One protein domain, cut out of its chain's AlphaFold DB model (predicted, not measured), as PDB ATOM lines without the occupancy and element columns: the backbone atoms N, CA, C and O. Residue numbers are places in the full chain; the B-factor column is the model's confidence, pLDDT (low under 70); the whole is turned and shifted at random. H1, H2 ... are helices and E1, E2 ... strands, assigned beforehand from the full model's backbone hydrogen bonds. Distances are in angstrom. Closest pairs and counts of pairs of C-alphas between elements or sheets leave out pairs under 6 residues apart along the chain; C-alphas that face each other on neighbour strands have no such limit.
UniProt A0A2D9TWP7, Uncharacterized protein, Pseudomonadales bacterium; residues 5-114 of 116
ATOM      1  N   GLU A   5      15.599  22.331 -77.902       95.75
ATOM      2  CA  GLU A   5      14.327  22.807 -78.454       95.75
ATOM      3  C   GLU A   5      14.531  24.197 -79.077       95.75
ATOM      4  O   GLU A   5      15.012  25.120 -78.414       95.75
ATOM      5  N   LEU A   6      14.181  24.344 -80.354       96.19
ATOM      6  CA  LEU A   6      14.210  25.591 -81.110       96.19
ATOM      7  C   LEU A   6      12.785  25.936 -81.544       96.19
ATOM      8  O   LEU A   6      12.103  25.119 -82.156       96.19
ATOM      9  N   GLN A   7      12.358  27.164 -81.265       96.25
ATOM     10  CA  GLN A   7      11.042  27.667 -81.650       96.25
ATOM     11  C   GLN A   7      11.214  28.834 -82.614       96.25
ATOM     12  O   GLN A   7      11.898  29.805 -82.291       96.25
ATOM     13  N   PHE A   8      10.558  28.743 -83.766       95.75
ATOM     14  CA  PHE A   8      10.458  29.821 -84.743       95.75
ATOM     15  C   PHE A   8       8.995  30.029 -85.146       95.75
ATOM     16  O   PHE A   8       8.121  29.195 -84.879       95.75
ATOM     17  N   ASP A   9       8.731  31.159 -85.794       94.44
ATOM     18  CA  ASP A   9       7.420  31.427 -86.380       94.44
ATOM     19  C   ASP A   9       7.182  30.484 -87.569       94.44
ATOM     20  O   ASP A   9       6.163  29.796 -87.619       94.44
ATOM     21  N   ASP A  10       8.175  30.346 -88.455       95.25
ATOM     22  CA  ASP A  10       8.104  29.550 -89.685       95.25
ATOM     23  C   ASP A  10       9.363  28.723 -89.962       95.25
ATOM     24  O   ASP A  10      10.454  29.016 -89.466       95.25
ATOM     25  N   PHE A  11       9.205  27.717 -90.826       94.31
ATOM     26  CA  PHE A  11      10.303  26.964 -91.434       94.31
ATOM     27  C   PHE A  11      10.992  27.781 -92.537       94.31
ATOM     28  O   PHE A  11      10.767  27.593 -93.733       94.31
ATOM     29  N   THR A  12      11.828  28.724 -92.117       94.81
ATOM     30  CA  THR A  12      12.620  29.594 -92.992       94.81
ATOM     31  C   THR A  12      14.061  29.106 -93.131       94.81
ATOM     32  O   THR A  12      14.530  28.274 -92.352       94.81
ATOM     33  N   LEU A  13      14.797  29.689 -94.084       94.19
ATOM     34  CA  LEU A  13      16.234  29.457 -94.240       94.19
ATOM     35  C   LEU A  13      17.000  29.681 -92.924       94.19
ATOM     36  O   LEU A  13      17.759  28.820 -92.504       94.19
ATOM     37  N   GLU A  14      16.722  30.788 -92.231       95.44
ATOM     38  CA  GLU A  14      17.347  31.115 -90.944       95.44
ATOM     39  C   GLU A  14      17.056  30.056 -89.869       95.44
ATOM     40  O   GLU A  14      17.952  29.652 -89.122       95.44
ATOM     41  N   SER A  15      15.813  29.565 -89.806       96.75
ATOM     42  CA  SER A  15      15.433  28.517 -88.855       96.75
ATOM     43  C   SER A  15      16.182  27.204 -89.125       96.75
ATOM     44  O   SER A  15      16.622  26.533 -88.189       96.75
ATOM     45  N   PHE A  16      16.397  26.870 -90.402       96.69
ATOM     46  CA  PHE A  16      17.140  25.683 -90.821       96.69
ATOM     47  C   PHE A  16      18.634  25.818 -90.550       96.69
ATOM     48  O   PHE A  16      19.240  24.871 -90.048       96.69
ATOM     49  N   ASP A  17      19.216  26.991 -90.800       96.19
ATOM     50  CA  ASP A  17      20.612  27.273 -90.470       96.19
ATOM     51  C   ASP A  17      20.843  27.121 -88.965       96.19
ATOM     52  O   ASP A  17      21.805  26.477 -88.532       96.19
ATOM     53  N   ARG A  18      19.926  27.647 -88.138       97.00
ATOM     54  CA  ARG A  18      20.024  27.500 -86.683       97.00
ATOM     55  C   ARG A  18      19.856  26.053 -86.234       97.00
ATOM     56  O   ARG A  18      20.575  25.608 -85.338       97.00
ATOM     57  N   PHE A  19      18.929  25.324 -86.844       97.25
ATOM     58  CA  PHE A  19      18.722  23.907 -86.573       97.25
ATOM     59  C   PHE A  19      19.981  23.093 -86.865       97.25
ATOM     60  O   PHE A  19      20.473  22.385 -85.985       97.25
ATOM     61  N   TRP A  20      20.557  23.244 -88.056       97.06
ATOM     62  CA  TRP A  20      21.772  22.525 -88.420       97.06
ATOM     63  C   TRP A  20      22.986  22.945 -87.610       97.06
ATOM     64  O   TRP A  20      23.814  22.093 -87.302       97.06
ATOM     65  N   TYR A  21      23.071  24.215 -87.212       95.88
ATOM     66  CA  TYR A  21      24.108  24.678 -86.298       95.88
ATOM     67  C   TYR A  21      24.090  23.901 -84.974       95.88
ATOM     68  O   TYR A  21      25.144  23.513 -84.480       95.88
ATOM     69  N   GLU A  22      22.915  23.637 -84.395       95.25
ATOM     70  CA  GLU A  22      22.832  22.845 -83.161       95.25
ATOM     71  C   GLU A  22      23.046  21.347 -83.416       95.25
ATOM     72  O   GLU A  22      23.690  20.678 -82.607       95.25
ATOM     73  N   VAL A  23      22.575  20.813 -84.549       94.00
ATOM     74  CA  VAL A  23      22.816  19.407 -84.918       94.00
ATOM     75  C   VAL A  23      24.307  19.144 -85.134       94.00
ATOM     76  O   VAL A  23      24.835  18.137 -84.666       94.00
ATOM     77  N   ASP A  24      25.027  20.074 -85.758       93.31
ATOM     78  CA  ASP A  24      26.476  19.982 -85.928       93.31
ATOM     79  C   ASP A  24      27.257  20.184 -84.614       93.31
ATOM     80  O   ASP A  24      28.474  20.035 -84.548       93.31
ATOM     81  N   ARG A  25      26.580  20.448 -83.502       91.06
ATOM     82  CA  ARG A  25      27.207  20.456 -82.174       91.06
ATOM     83  C   ARG A  25      26.930  19.187 -81.383       91.06
ATOM     84  O   ARG A  25      27.461  19.042 -80.284       91.06
ATOM     85  N   LEU A  26      26.138  18.269 -81.935       88.25
ATOM     86  CA  LEU A  26      25.974  16.936 -81.378       88.25
ATOM     87  C   LEU A  26      27.249  16.110 -81.584       88.25
ATOM     88  O   LEU A  26      27.948  16.245 -82.595       88.25
ATOM     89  N   ASP A  27      27.520  15.234 -80.615       84.31
ATOM     90  CA  ASP A  27      28.662  14.312 -80.644       84.31
ATOM     91  C   ASP A  27      28.550  13.303 -81.798       84.31
ATOM     92  O   ASP A  27      29.546  12.962 -82.435       84.31
ATOM     93  N   ASP A  28      27.335  12.824 -82.072       85.94
ATOM     94  CA  ASP A  28      27.045  11.907 -83.170       85.94
ATOM     95  C   ASP A  28      26.522  12.686 -84.375       85.94
ATOM     96  O   ASP A  28      25.541  13.426 -84.297       85.94
ATOM     97  N   LYS A  29      27.194  12.486 -85.505       88.19
ATOM     98  CA  LYS A  29      26.866  13.129 -86.775       88.19
ATOM     99  C   LYS A  29      25.856  12.346 -87.600       88.19
ATOM    100  O   LYS A  29      25.430  12.831 -88.642       88.19
ATOM    101  N   ASN A  30      25.491  11.142 -87.168       91.31
ATOM    102  CA  ASN A  30      24.496  10.318 -87.829       91.31
ATOM    103  C   ASN A  30      23.132  10.573 -87.200       91.31
ATOM    104  O   ASN A  30      22.887  10.210 -86.048       91.31
ATOM    105  N   VAL A  31      22.241  11.186 -87.973       92.81
ATOM    106  CA  VAL A  31      20.921  11.579 -87.494       92.81
ATOM    107  C   VAL A  31      19.805  10.972 -88.328       92.81
ATOM    108  O   VAL A  31      19.951  10.699 -89.522       92.81
ATOM    109  N   VAL A  32      18.662  10.773 -87.685       93.69
ATOM    110  CA  VAL A  32      17.383  10.506 -88.339       93.69
ATOM    111  C   VAL A  32      16.540  11.765 -88.241       93.69
ATOM    112  O   VAL A  32      16.392  12.320 -87.154       93.69
ATOM    113  N   LEU A  33      15.982  12.197 -89.369       95.56
ATOM    114  CA  LEU A  33      15.038  13.299 -89.413       95.56
ATOM    115  C   LEU A  33      13.612  12.770 -89.271       95.56
ATOM    116  O   LEU A  33      13.197  11.854 -89.984       95.56
ATOM    117  N   LEU A  34      12.866  13.355 -88.346       95.31
ATOM    118  CA  LEU A  34      11.461  13.066 -88.097       95.31
ATOM    119  C   LEU A  34      10.668  14.359 -88.248       95.31
ATOM    120  O   LEU A  34      11.112  15.395 -87.766       95.31
ATOM    121  N   LEU A  35       9.505  14.304 -88.882       95.75
ATOM    122  CA  LEU A  35       8.557  15.411 -88.906       95.75
ATOM    123  C   LEU A  35       7.286  14.991 -88.185       95.75
ATOM    124  O   LEU A  35       6.683  13.981 -88.542       95.75
ATOM    125  N   ASP A  36       6.916  15.786 -87.191       94.69
ATOM    126  CA  ASP A  36       5.672  15.685 -86.452       94.69
ATOM    127  C   ASP A  36       4.667  16.707 -86.993       94.69
ATOM    128  O   ASP A  36       4.887  17.915 -86.831       94.69
ATOM    129  N   PRO A  37       3.600  16.247 -87.672       90.75
ATOM    130  CA  PRO A  37       2.598  17.133 -88.231       90.75
ATOM    131  C   PRO A  37       1.638  17.716 -87.195       90.75
ATOM    132  O   PRO A  37       1.102  18.790 -87.436       90.75
ATOM    133  N   GLU A  38       1.434  17.077 -86.042       89.31
ATOM    134  CA  GLU A  38       0.551  17.631 -85.007       89.31
ATOM    135  C   GLU A  38       1.195  18.848 -84.340       89.31
ATOM    136  O   GLU A  38       0.543  19.858 -84.090       89.31
ATOM    137  N   ALA A  39       2.502  18.766 -84.092       91.19
ATOM    138  CA  ALA A  39       3.263  19.821 -83.430       91.19
ATOM    139  C   ALA A  39       4.023  20.741 -84.400       91.19
ATOM    140  O   ALA A  39       4.830  21.557 -83.951       91.19
ATOM    141  N   ALA A  40       3.866  20.550 -85.715       94.62
ATOM    142  CA  ALA A  40       4.700  21.152 -86.761       94.62
ATOM    143  C   ALA A  40       6.186  21.224 -86.383       94.62
ATOM    144  O   ALA A  40       6.798  22.297 -86.342       94.62
ATOM    145  N   THR A  41       6.754  20.065 -86.046       96.69
ATOM    146  CA  THR A  41       8.100  19.959 -85.479       96.69
ATOM    147  C   THR A  41       8.988  19.038 -86.304       96.69
ATOM    148  O   THR A  41       8.657  17.878 -86.527       96.69
ATOM    149  N   VAL A  42      10.161  19.522 -86.710       96.50
ATOM    150  CA  VAL A  42      11.229  18.701 -87.293       96.50
ATOM    151  C   VAL A  42      12.221  18.324 -86.199       96.50
ATOM    152  O   VAL A  42      12.761  19.184 -85.512       96.50
ATOM    153  N   THR A  43      12.491  17.034 -86.040       96.00
ATOM    154  CA  THR A  43      13.458  16.501 -85.079       96.00
ATOM    155  C   THR A  43      14.625  15.854 -85.813       96.00
ATOM    156  O   THR A  43      14.405  15.001 -86.665       96.00
ATOM    157  N   ALA A  44      15.859  16.192 -85.448       94.81
ATOM    158  CA  ALA A  44      17.044  15.393 -85.751       94.81
ATOM    159  C   ALA A  44      17.419  14.578 -84.515       94.81
ATOM    160  O   ALA A  44      17.844  15.146 -83.513       94.81
ATOM    161  N   GLU A  45      17.278  13.257 -84.580       91.62
ATOM    162  CA  GLU A  45      17.662  12.347 -83.499       91.62
ATOM    163  C   GLU A  45      18.995  11.664 -83.801       91.62
ATOM    164  O   GLU A  45      19.153  11.068 -84.865       91.62
ATOM    165  N   SER A  46      19.925  11.682 -82.843       88.31
ATOM    166  CA  SER A  46      21.141  10.863 -82.909       88.31
ATOM    167  C   SER A  46      20.808   9.373 -82.750       88.31
ATOM    168  O   SER A  46      19.909   8.986 -81.993       88.31
ATOM    169  N   ILE A  47      21.549   8.520 -83.465       80.88
ATOM    170  CA  ILE A  47      21.344   7.067 -83.430       80.88
ATOM    171  C   ILE A  47      21.990   6.421 -82.205       80.88
ATOM    172  O   ILE A  47      21.466   5.418 -81.708       80.88
ATOM    173  N   ASP A  48      23.076   6.981 -81.670       70.25
ATOM    174  CA  ASP A  48      23.778   6.397 -80.524       70.25
ATOM    175  C   ASP A  48      23.065   6.687 -79.181       70.25
ATOM    176  O   ASP A  48      23.577   7.319 -78.257       70.25
ATOM    177  N   ARG A  49      21.833   6.167 -79.058       57.53
ATOM    178  CA  ARG A  49      20.956   6.236 -77.873       57.53
ATOM    179  C   ARG A  49      21.508   5.467 -76.660       57.53
ATOM    180  O   ARG A  49      20.917   5.515 -75.580       57.53
ATOM    181  N   ILE A  50      22.587   4.698 -76.836       51.56
ATOM    182  CA  ILE A  50      23.058   3.691 -75.871       51.56
ATOM    183  C   ILE A  50      23.872   4.323 -74.735       51.56
ATOM    184  O   ILE A  50      23.949   3.767 -73.634       51.56
ATOM    185  N   LYS A  51      24.413   5.529 -74.919       52.25
ATOM    186  CA  LYS A  51      25.047   6.245 -73.811       52.25
ATOM    187  C   LYS A  51      23.973   6.944 -72.983       52.25
ATOM    188  O   LYS A  51      23.433   7.968 -73.386       52.25
ATOM    189  N   LYS A  52      23.707   6.418 -71.778       47.50
ATOM    190  CA  LYS A  52      23.091   7.158 -70.660       47.50
ATOM    191  C   LYS A  52      23.954   8.389 -70.356       47.50
ATOM    192  O   LYS A  52      24.800   8.364 -69.469       47.50
ATOM    193  N   SER A  53      23.790   9.430 -71.152       52.84
ATOM    194  CA  SER A  53      24.600  10.635 -71.142       52.84
ATOM    195  C   SER A  53      23.724  11.840 -70.814       52.84
ATOM    196  O   SER A  53      22.523  11.840 -71.074       52.84
ATOM    197  N   LYS A  54      24.334  12.882 -70.239       60.44
ATOM    198  CA  LYS A  54      23.726  14.218 -70.114       60.44
ATOM    199  C   LYS A  54      23.661  14.958 -71.464       60.44
ATOM    200  O   LYS A  54      23.145  16.071 -71.504       60.44
ATOM    201  N   VAL A  55      24.214  14.367 -72.524       64.75
ATOM    202  CA  VAL A  55      24.271  14.932 -73.878       64.75
ATOM    203  C   VAL A  55      22.872  14.927 -74.509       64.75
ATOM    204  O   VAL A  55      22.121  13.967 -74.305       64.75
ATOM    205  N   PRO A  56      22.494  15.992 -75.243       66.62
ATOM    206  CA  PRO A  56      21.236  16.026 -75.968       66.62
ATOM    207  C   PRO A  56      21.139  14.869 -76.960       66.62
ATOM    208  O   PRO A  56      22.070  14.569 -77.697       66.62
ATOM    209  N   ALA A  57      19.978  14.236 -76.988       82.56
ATOM    210  CA  ALA A  57      19.631  13.166 -77.905       82.56
ATOM    211  C   ALA A  57      19.379  13.637 -79.342       82.56
ATOM    212  O   ALA A  57      19.229  12.814 -80.244       82.56
ATOM    213  N   GLY A  58      19.266  14.947 -79.536       90.88
ATOM    214  CA  GLY A  58      18.855  15.532 -80.792       90.88
ATOM    215  C   GLY A  58      18.478  16.999 -80.665       90.88
ATOM    216  O   GLY A  58      18.567  17.598 -79.586       90.88
ATOM    217  N   VAL A  59      18.003  17.542 -81.778       95.06
ATOM    218  CA  VAL A  59      17.499  18.912 -81.907       95.06
ATOM    219  C   VAL A  59      16.078  18.860 -82.446       95.06
ATOM    220  O   VAL A  59      15.787  18.057 -83.329       95.06
ATOM    221  N   ARG A  60      15.206  19.714 -81.925       96.38
ATOM    222  CA  ARG A  60      13.831  19.910 -82.377       96.38
ATOM    223  C   ARG A  60      13.653  21.337 -82.851       96.38
ATOM    224  O   ARG A  60      14.121  22.260 -82.193       96.38
ATOM    225  N   LEU A  61      12.994  21.500 -83.986       97.31
ATOM    226  CA  LEU A  61      12.621  22.779 -84.561       97.31
ATOM    227  C   LEU A  61      11.110  22.802 -84.757       97.31
ATOM    228  O   LEU A  61      10.602  22.085 -85.617       97.31
ATOM    229  N   SER A  62      10.421  23.636 -83.990       96.81
ATOM    230  CA  SER A  62       8.971  23.811 -84.057       96.81
ATOM    231  C   SER A  62       8.616  25.113 -84.771       96.81
ATOM    232  O   SER A  62       9.254  26.146 -84.539       96.81
ATOM    233  N   SER A  63       7.579  25.074 -85.610       96.94
ATOM    234  CA  SER A  63       7.023  26.247 -86.293       96.94
ATOM    235  C   SER A  63       5.590  26.520 -85.846       96.94
ATOM    236  O   SER A  63       4.695  25.698 -86.023       96.94
ATOM    237  N   PHE A  64       5.353  27.713 -85.301       93.94
ATOM    238  CA  PHE A  64       4.030  28.093 -84.804       93.94
ATOM    239  C   PHE A  64       3.022  28.397 -85.919       93.94
ATOM    240  O   PHE A  64       1.865  27.982 -85.838       93.94
ATOM    241  N   ASN A  65       3.439  29.113 -86.965       95.69
ATOM    242  CA  ASN A  65       2.550  29.460 -88.071       95.69
ATOM    243  C   ASN A  65       2.184  28.221 -88.885       95.69
ATOM    244  O   ASN A  65       1.013  28.042 -89.214       95.69
ATOM    245  N   LYS A  66       3.151  27.332 -89.136       94.69
ATOM    246  CA  LYS A  66       2.899  26.085 -89.856       94.69
ATOM    247  C   LYS A  66       1.974  25.148 -89.072       94.69
ATOM    248  O   LYS A  66       1.085  24.558 -89.673       94.69
ATOM    249  N   MET A  67       2.105  25.089 -87.740       94.69
ATOM    250  CA  MET A  67       1.158  24.371 -86.872       94.69
ATOM    251  C   MET A  67      -0.273  24.879 -87.071       94.69
ATOM    252  O   MET A  67      -1.167  24.098 -87.377       94.69
ATOM    253  N   LYS A  68      -0.483  26.198 -86.990       94.94
ATOM    254  CA  LYS A  68      -1.805  26.805 -87.213       94.94
ATOM    255  C   LYS A  68      -2.347  26.557 -88.614       94.94
ATOM    256  O   LYS A  68      -3.530  26.281 -88.774       94.94
ATOM    257  N   GLU A  69      -1.498  26.674 -89.629       94.38
ATOM    258  CA  GLU A  69      -1.879  26.412 -91.013       94.38
ATOM    259  C   GLU A  69      -2.384  24.975 -91.171       94.38
ATOM    260  O   GLU A  69      -3.449  24.749 -91.741       94.38
ATOM    261  N   TRP A  70      -1.658  24.002 -90.623       93.62
ATOM    262  CA  TRP A  70      -2.040  22.595 -90.683       93.62
ATOM    263  C   TRP A  70      -3.306  22.298 -89.876       93.62
ATOM    264  O   TRP A  70      -4.175  21.586 -90.378       93.62
ATOM    265  N   GLU A  71      -3.486  22.915 -88.706       92.06
ATOM    266  CA  GLU A  71      -4.740  22.857 -87.941       92.06
ATOM    267  C   GLU A  71      -5.934  23.404 -88.746       92.06
ATOM    268  O   GLU A  71      -7.001  22.786 -88.782       92.06
ATOM    269  N   GLU A  72      -5.775  24.544 -89.424       92.81
ATOM    270  CA  GLU A  72      -6.823  25.116 -90.280       92.81
ATOM    271  C   GLU A  72      -7.138  24.222 -91.483       92.81
ATOM    272  O   GLU A  72      -8.301  24.079 -91.873       92.81
ATOM    273  N   VAL A  73      -6.113  23.622 -92.086       92.06
ATOM    274  CA  VAL A  73      -6.267  22.702 -93.216       92.06
ATOM    275  C   VAL A  73      -6.977  21.422 -92.775       92.06
ATOM    276  O   VAL A  73      -7.909  20.990 -93.457       92.06
ATOM    277  N   ALA A  74      -6.626  20.862 -91.614       89.75
ATOM    278  CA  ALA A  74      -7.279  19.684 -91.046       89.75
ATOM    279  C   ALA A  74      -8.789  19.897 -90.835       89.75
ATOM    280  O   ALA A  74      -9.578  18.974 -91.018       89.75
ATOM    281  N   GLN A  75      -9.216  21.125 -90.519       89.56
ATOM    282  CA  GLN A  75     -10.636  21.474 -90.380       89.56
ATOM    283  C   GLN A  75     -11.375  21.623 -91.721       89.56
ATOM    284  O   GLN A  75     -12.607  21.602 -91.748       89.56
ATOM    285  N   ARG A  76     -10.650  21.827 -92.828       90.12
ATOM    286  CA  ARG A  76     -11.221  22.083 -94.163       90.12
ATOM    287  C   ARG A  76     -11.202  20.861 -95.073       90.12
ATOM    288  O   ARG A  76     -12.045  20.772 -95.967       90.12
ATOM    289  N   ILE A  77     -10.240  19.960 -94.896       85.38
ATOM    290  CA  ILE A  77     -10.109  18.764 -95.726       85.38
ATOM    291  C   ILE A  77     -11.169  17.723 -95.320       85.38
ATOM    292  O   ILE A  77     -11.317  17.430 -94.136       85.38
ATOM    293  N   PRO A  78     -11.912  17.137 -96.282       69.06
ATOM    294  CA  PRO A  78     -13.041  16.267 -95.967       69.06
ATOM    295  C   PRO A  78     -12.647  14.850 -95.525       69.06
ATOM    296  O   PRO A  78     -13.491  14.155 -94.957       69.06
ATOM    297  N   THR A  79     -11.408  14.399 -95.765       89.25
ATOM    298  CA  THR A  79     -10.942  13.069 -95.341       89.25
ATOM    299  C   THR A  79      -9.537  13.073 -94.737       89.25
ATOM    300  O   THR A  79      -8.652  13.801 -95.179       89.25
ATOM    301  N   GLU A  80      -9.307  12.177 -93.773       87.88
ATOM    302  CA  GLU A  80      -7.992  11.941 -93.158       87.88
ATOM    303  C   GLU A  80      -6.925  11.661 -94.222       87.88
ATOM    304  O   GLU A  80      -5.895  12.318 -94.259       87.88
ATOM    305  N   LYS A  81      -7.225  10.793 -95.193       89.50
ATOM    306  CA  LYS A  81      -6.301  10.435 -96.278       89.50
ATOM    307  C   LYS A  81      -5.849  11.630 -97.128       89.50
ATOM    308  O   LYS A  81      -4.707  11.668 -97.578       89.50
ATOM    309  N   GLU A  82      -6.733  12.581 -97.412       90.06
ATOM    310  CA  GLU A  82      -6.356  13.791 -98.154       90.06
ATOM    311  C   GLU A  82      -5.449  14.699 -97.319       90.06
ATOM    312  O   GLU A  82      -4.513  15.286 -97.863       90.06
ATOM    313  N   TYR A  83      -5.675  14.761 -96.004       90.00
ATOM    314  CA  TYR A  83      -4.806  15.482 -95.081       90.00
ATOM    315  C   TYR A  83      -3.428  14.819 -94.992       90.00
ATOM    316  O   TYR A  83      -2.413  15.501 -95.123       90.00
ATOM    317  N   GLU A  84      -3.374  13.487 -94.902       91.00
ATOM    318  CA  GLU A  84      -2.112  12.740 -94.922       91.00
ATOM    319  C   GLU A  84      -1.302  13.019 -96.195       91.00
ATOM    320  O   GLU A  84      -0.088  13.218 -96.137       91.00
ATOM    321  N   LEU A  85      -1.965  13.059 -97.357       92.12
ATOM    322  CA  LEU A  85      -1.322  13.361 -98.638       92.12
ATOM    323  C   LEU A  85      -0.796  14.798 -98.694       92.12
ATOM    324  O   LEU A  85       0.315  15.013 -99.183       92.12
ATOM    325  N   PHE A  86      -1.572  15.761 -98.190       93.19
ATOM    326  CA  PHE A  86      -1.159  17.159 -98.088       93.19
ATOM    327  C   PHE A  86       0.092  17.302 -97.211       93.19
ATOM    328  O   PHE A  86       1.113  17.824 -97.661       93.19
ATOM    329  N   ILE A  87       0.056  16.744 -96.002       93.88
ATOM    330  CA  ILE A  87       1.184  16.768 -95.069       93.88
ATOM    331  C   ILE A  87       2.401  16.038 -95.645       93.88
ATOM    332  O   ILE A  87       3.527  16.507 -95.495       93.88
ATOM    333  N   ALA A  88       2.211  14.920 -96.348       92.75
ATOM    334  CA  ALA A  88       3.313  14.207 -96.985       92.75
ATOM    335  C   ALA A  88       3.993  15.022 -98.096       92.75
ATOM    336  O   ALA A  88       5.183  14.829 -98.358       92.75
ATOM    337  N   GLU A  89       3.267  15.901 -98.787       94.31
ATOM    338  CA  GLU A  89       3.847  16.836 -99.754       94.31
ATOM    339  C   GLU A  89       4.602  17.972 -99.048       94.31
ATOM    340  O   GLU A  89       5.774  18.198 -99.356       94.31
ATOM    341  N   GLU A  90       3.990  18.612 -98.048       94.88
ATOM    342  CA  GLU A  90       4.626  19.670 -97.247       94.88
ATOM    343  C   GLU A  90       5.919  19.172 -96.585       94.88
ATOM    344  O   GLU A  90       6.979  19.790 -96.702       94.88
ATOM    345  N   ALA A  91       5.869  17.999 -95.953       93.62
ATOM    346  CA  ALA A  91       7.017  17.383 -95.303       93.62
ATOM    347  C   ALA A  91       8.170  17.136 -96.282       93.62
ATOM    348  O   ALA A  91       9.327  17.395 -95.956       93.62
ATOM    349  N   ARG A  92       7.871  16.687 -97.510       94.38
ATOM    350  CA  ARG A  92       8.886  16.506 -98.558       94.38
ATOM    351  C   ARG A  92       9.549  17.826 -98.940       94.38
ATOM    352  O   ARG A  92      10.763  17.853 -99.144       94.38
ATOM    353  N   GLN A  93       8.792  18.918 -99.020       95.19
ATOM    354  CA  GLN A  93       9.348  20.243 -99.313       95.19
ATOM    355  C   GLN A  93      10.216  20.766 -98.165       95.19
ATOM    356  O   GLN A  93      11.311  21.284 -98.412       95.19
ATOM    357  N   ILE A  94       9.771  20.571 -96.921       95.50
ATOM    358  CA  ILE A  94      10.529  20.926 -95.718       95.50
ATOM    359  C   ILE A  94      11.840  20.144 -95.682       95.50
ATOM    360  O   ILE A  94      12.901  20.759 -95.629       95.50
ATOM    361  N   PHE A  95      11.809  18.812 -95.809       95.88
ATOM    362  CA  PHE A  95      13.025  17.996 -95.813       95.88
ATOM    363  C   PHE A  95      13.969  18.350 -96.957       95.88
ATOM    364  O   PHE A  95      15.178  18.427 -96.752       95.88
ATOM    365  N   ARG A  96      13.450  18.630 -98.157       95.50
ATOM    366  CA  ARG A  96      14.285  19.075 -99.279       95.50
ATOM    367  C   ARG A  96      15.009  20.384 -98.962       95.50
ATOM    368  O   ARG A  96      16.200  20.500 -99.242       95.50
ATOM    369  N   SER A  97      14.294  21.352 -98.396       95.56
ATOM    370  CA  SER A  97      14.843  22.667 -98.053       95.56
ATOM    371  C   SER A  97      15.844  22.570 -96.903       95.56
ATOM    372  O   SER A  97      16.922  23.155 -96.968       95.56
ATOM    373  N   LEU A  98      15.526  21.753 -95.901       94.88
ATOM    374  CA  LEU A  98      16.394  21.441 -94.777       94.88
ATOM    375  C   LEU A  98      17.693  20.782 -95.268       94.88
ATOM    376  O   LEU A  98      18.779  21.264 -94.966       94.88
ATOM    377  N   ASN A  99      17.613  19.740 -96.098       94.62
ATOM    378  CA  ASN A  99      18.793  19.054 -96.634       94.62
ATOM    379  C   ASN A  99      19.673  19.933 -97.527       94.62
ATOM    380  O   ASN A  99      20.879  19.700 -97.593       94.62
ATOM    381  N   ALA A 100      19.104  20.940 -98.194       94.31
ATOM    382  CA  ALA A 100      19.881  21.883 -98.992       94.31
ATOM    383  C   ALA A 100      20.858  22.719 -98.142       94.31
ATOM    384  O   ALA A 100      21.877  23.155 -98.669       94.31
ATOM    385  N   GLN A 101      20.572  22.901 -96.847       94.31
ATOM    386  CA  GLN A 101      21.430  23.605 -95.884       94.31
ATOM    387  C   GLN A 101      22.255  22.667 -94.997       94.31
ATOM    388  O   GLN A 101      22.925  23.110 -94.065       94.31
ATOM    389  N   LYS A 102      22.195  21.354 -95.241       95.75
ATOM    390  CA  LYS A 102      22.858  20.377 -94.380       95.75
ATOM    391  C   LYS A 102      24.380  20.581 -94.428       95.75
ATOM    392  O   LYS A 102      24.961  20.458 -95.510       95.75
ATOM    393  N   PRO A 103      25.052  20.785 -93.283       94.75
ATOM    394  CA  PRO A 103      26.493  20.970 -93.248       94.75
ATOM    395  C   PRO A 103      27.235  19.707 -93.702       94.75
ATOM    396  O   PRO A 103      26.726  18.575 -93.651       94.75
ATOM    397  N   GLU A 104      28.469  19.908 -94.163       92.00
ATOM    398  CA  GLU A 104      29.395  18.814 -94.438       92.00
ATOM    399  C   GLU A 104      29.718  18.069 -93.132       92.00
ATOM    400  O   GLU A 104      29.906  18.678 -92.086       92.00
ATOM    401  N   GLY A 105      29.752  16.736 -93.175       90.69
ATOM    402  CA  GLY A 105      30.049  15.895 -92.007       90.69
ATOM    403  C   GLY A 105      28.829  15.366 -91.248       90.69
ATOM    404  O   GLY A 105      28.944  14.314 -90.625       90.69
ATOM    405  N   VAL A 106      27.658  16.006 -91.352       93.75
ATOM    406  CA  VAL A 106      26.391  15.450 -90.837       93.75
ATOM    407  C   VAL A 106      25.790  14.474 -91.853       93.75
ATOM    408  O   VAL A 106      25.609  14.817 -93.025       93.75
ATOM    409  N   ASN A 107      25.443  13.268 -91.407       93.62
ATOM    410  CA  ASN A 107      24.839  12.212 -92.216       93.62
ATOM    411  C   ASN A 107      23.378  12.005 -91.810       93.62
ATOM    412  O   ASN A 107      23.090  11.585 -90.691       93.62
ATOM    413  N   VAL A 108      22.457  12.252 -92.741       94.19
ATOM    414  CA  VAL A 108      21.040  11.910 -92.572       94.19
ATOM    415  C   VAL A 108      20.840  10.481 -93.056       94.19
ATOM    416  O   VAL A 108      21.045  10.184 -94.231       94.19
ATOM    417  N   LEU A 109      20.472   9.583 -92.145       92.81
ATOM    418  CA  LEU A 109      20.329   8.154 -92.443       92.81
ATOM    419  C   LEU A 109      18.908   7.767 -92.851       92.81
ATOM    420  O   LEU A 109      18.713   6.767 -93.542       92.81
ATOM    421  N   ALA A 110      17.916   8.532 -92.401       93.00
ATOM    422  CA  ALA A 110      16.522   8.352 -92.770       93.00
ATOM    423  C   ALA A 110      15.720   9.635 -92.525       93.00
ATOM    424  O   ALA A 110      16.029  10.401 -91.614       93.00
ATOM    425  N   GLU A 111      14.644   9.788 -93.293       95.06
ATOM    426  CA  GLU A 111      13.602  10.802 -93.130       95.06
ATOM    427  C   GLU A 111      12.265  10.097 -92.932       95.06
ATOM    428  O   GLU A 111      11.946   9.143 -93.651       95.06
ATOM    429  N   ARG A 112      11.493  10.515 -91.928       93.56
ATOM    430  CA  ARG A 112      10.184   9.925 -91.628       93.56
ATOM    431  C   ARG A 112       9.207  10.998 -91.184       93.56
ATOM    432  O   ARG A 112       9.590  11.974 -90.555       93.56
ATOM    433  N   ILE A 113       7.937  10.756 -91.454       91.94
ATOM    434  CA  ILE A 113       6.830  11.505 -90.867       91.94
ATOM    435  C   ILE A 113       6.303  10.628 -89.729       91.94
ATOM    436  O   ILE A 113       6.122   9.418 -89.927       91.94
ATOM    437  N   THR A 114       6.152  11.174 -88.522       86.38
ATOM    438  CA  THR A 114       5.499  10.434 -87.437       86.38
ATOM    439  C   THR A 114       4.039  10.217 -87.812       86.38
ATOM    440  O   THR A 114       3.445  11.019 -88.527       86.38
TER     441      THR A 114
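Overview. This is residues 5 to 114 of the 116 residues of an uncharacterized protein of Pseudomonadales bacterium (UniProt A0A2D9TWP7). A twisted five-stranded sheet has H1 and H3 over one face, in two layers, and its other face is bare. H2 and H3 form a helical hairpin that reaches beyond one end of the strands. The printed part has 110 residues, with three named helices and five named strands, E1 H1 E2 E3 E4 H2 H3 E5; its class is mixed. The mixed sheet runs E1 E4 E3 E2 E5; the whole is compact, with a radius of gyration of the C-alphas of 14.5 A, and spans 44 by 28 by 22 A.

Arrangement. Start at E1, residues 5 to 8, parallel to E4, residues 58 to 63; N 6 and O 60, 2.8 A apart, are within hydrogen-bond range. H1, residues 13 to 23, is on the sheet at a height of 8.9 A; its closest C-alpha to E4 is Val 23, 6.1 A from that of Val 59. E2, residues 30 to 36, E3, residues 41 to 46, and E4 make a meander, each strand the antiparallel neighbour of the one before; see N 34 and O 43, 2.8 A, and N 42 and O 61, 2.8 A. E1, H1 and E2 form a split strand-helix-strand unit, its strands running the same way with E4 and E3 between them; its crossover is right-handed. H2, residues 64 to 76, only grazes the sheet with residues 64 to 67. With residues 70 to 74 alone it only just touches H3, residues 80 to 100, in 3 pairs of C-alphas within 8 A, closest Ala 74 and Tyr 83, 6.3 A; this helical hairpin has a shallow tilt of 25 degrees, opposite ways. H3, on the same face as H1, has a height of 8.8 A. E5, residues 107 to 113, is parallel to E2, with N 33 and O 110 at 2.9 A. In H1, H2 and H3 every O i to N i+4 pair is within hydrogen-bond range.

Along the chain. Find C-alpha 5, where E1 begins, at (14.327, 22.807, -78.454). H3 runs 30.2 A from C-alpha 80, E2 19.6 A, and H2 18.9 A. E5 runs 18.1 A to C-alpha 113 at (6.830, 11.505, -90.867).

Size, cuts and confidence. The C-alphas farthest apart, those of Ser 53 and Pro 78, are 45.4 A apart. The printed part has no cut; the link from E3 to E4 is long, with 11 residues. Residues 49 to 56 and residue 78 have pLDDT under 70.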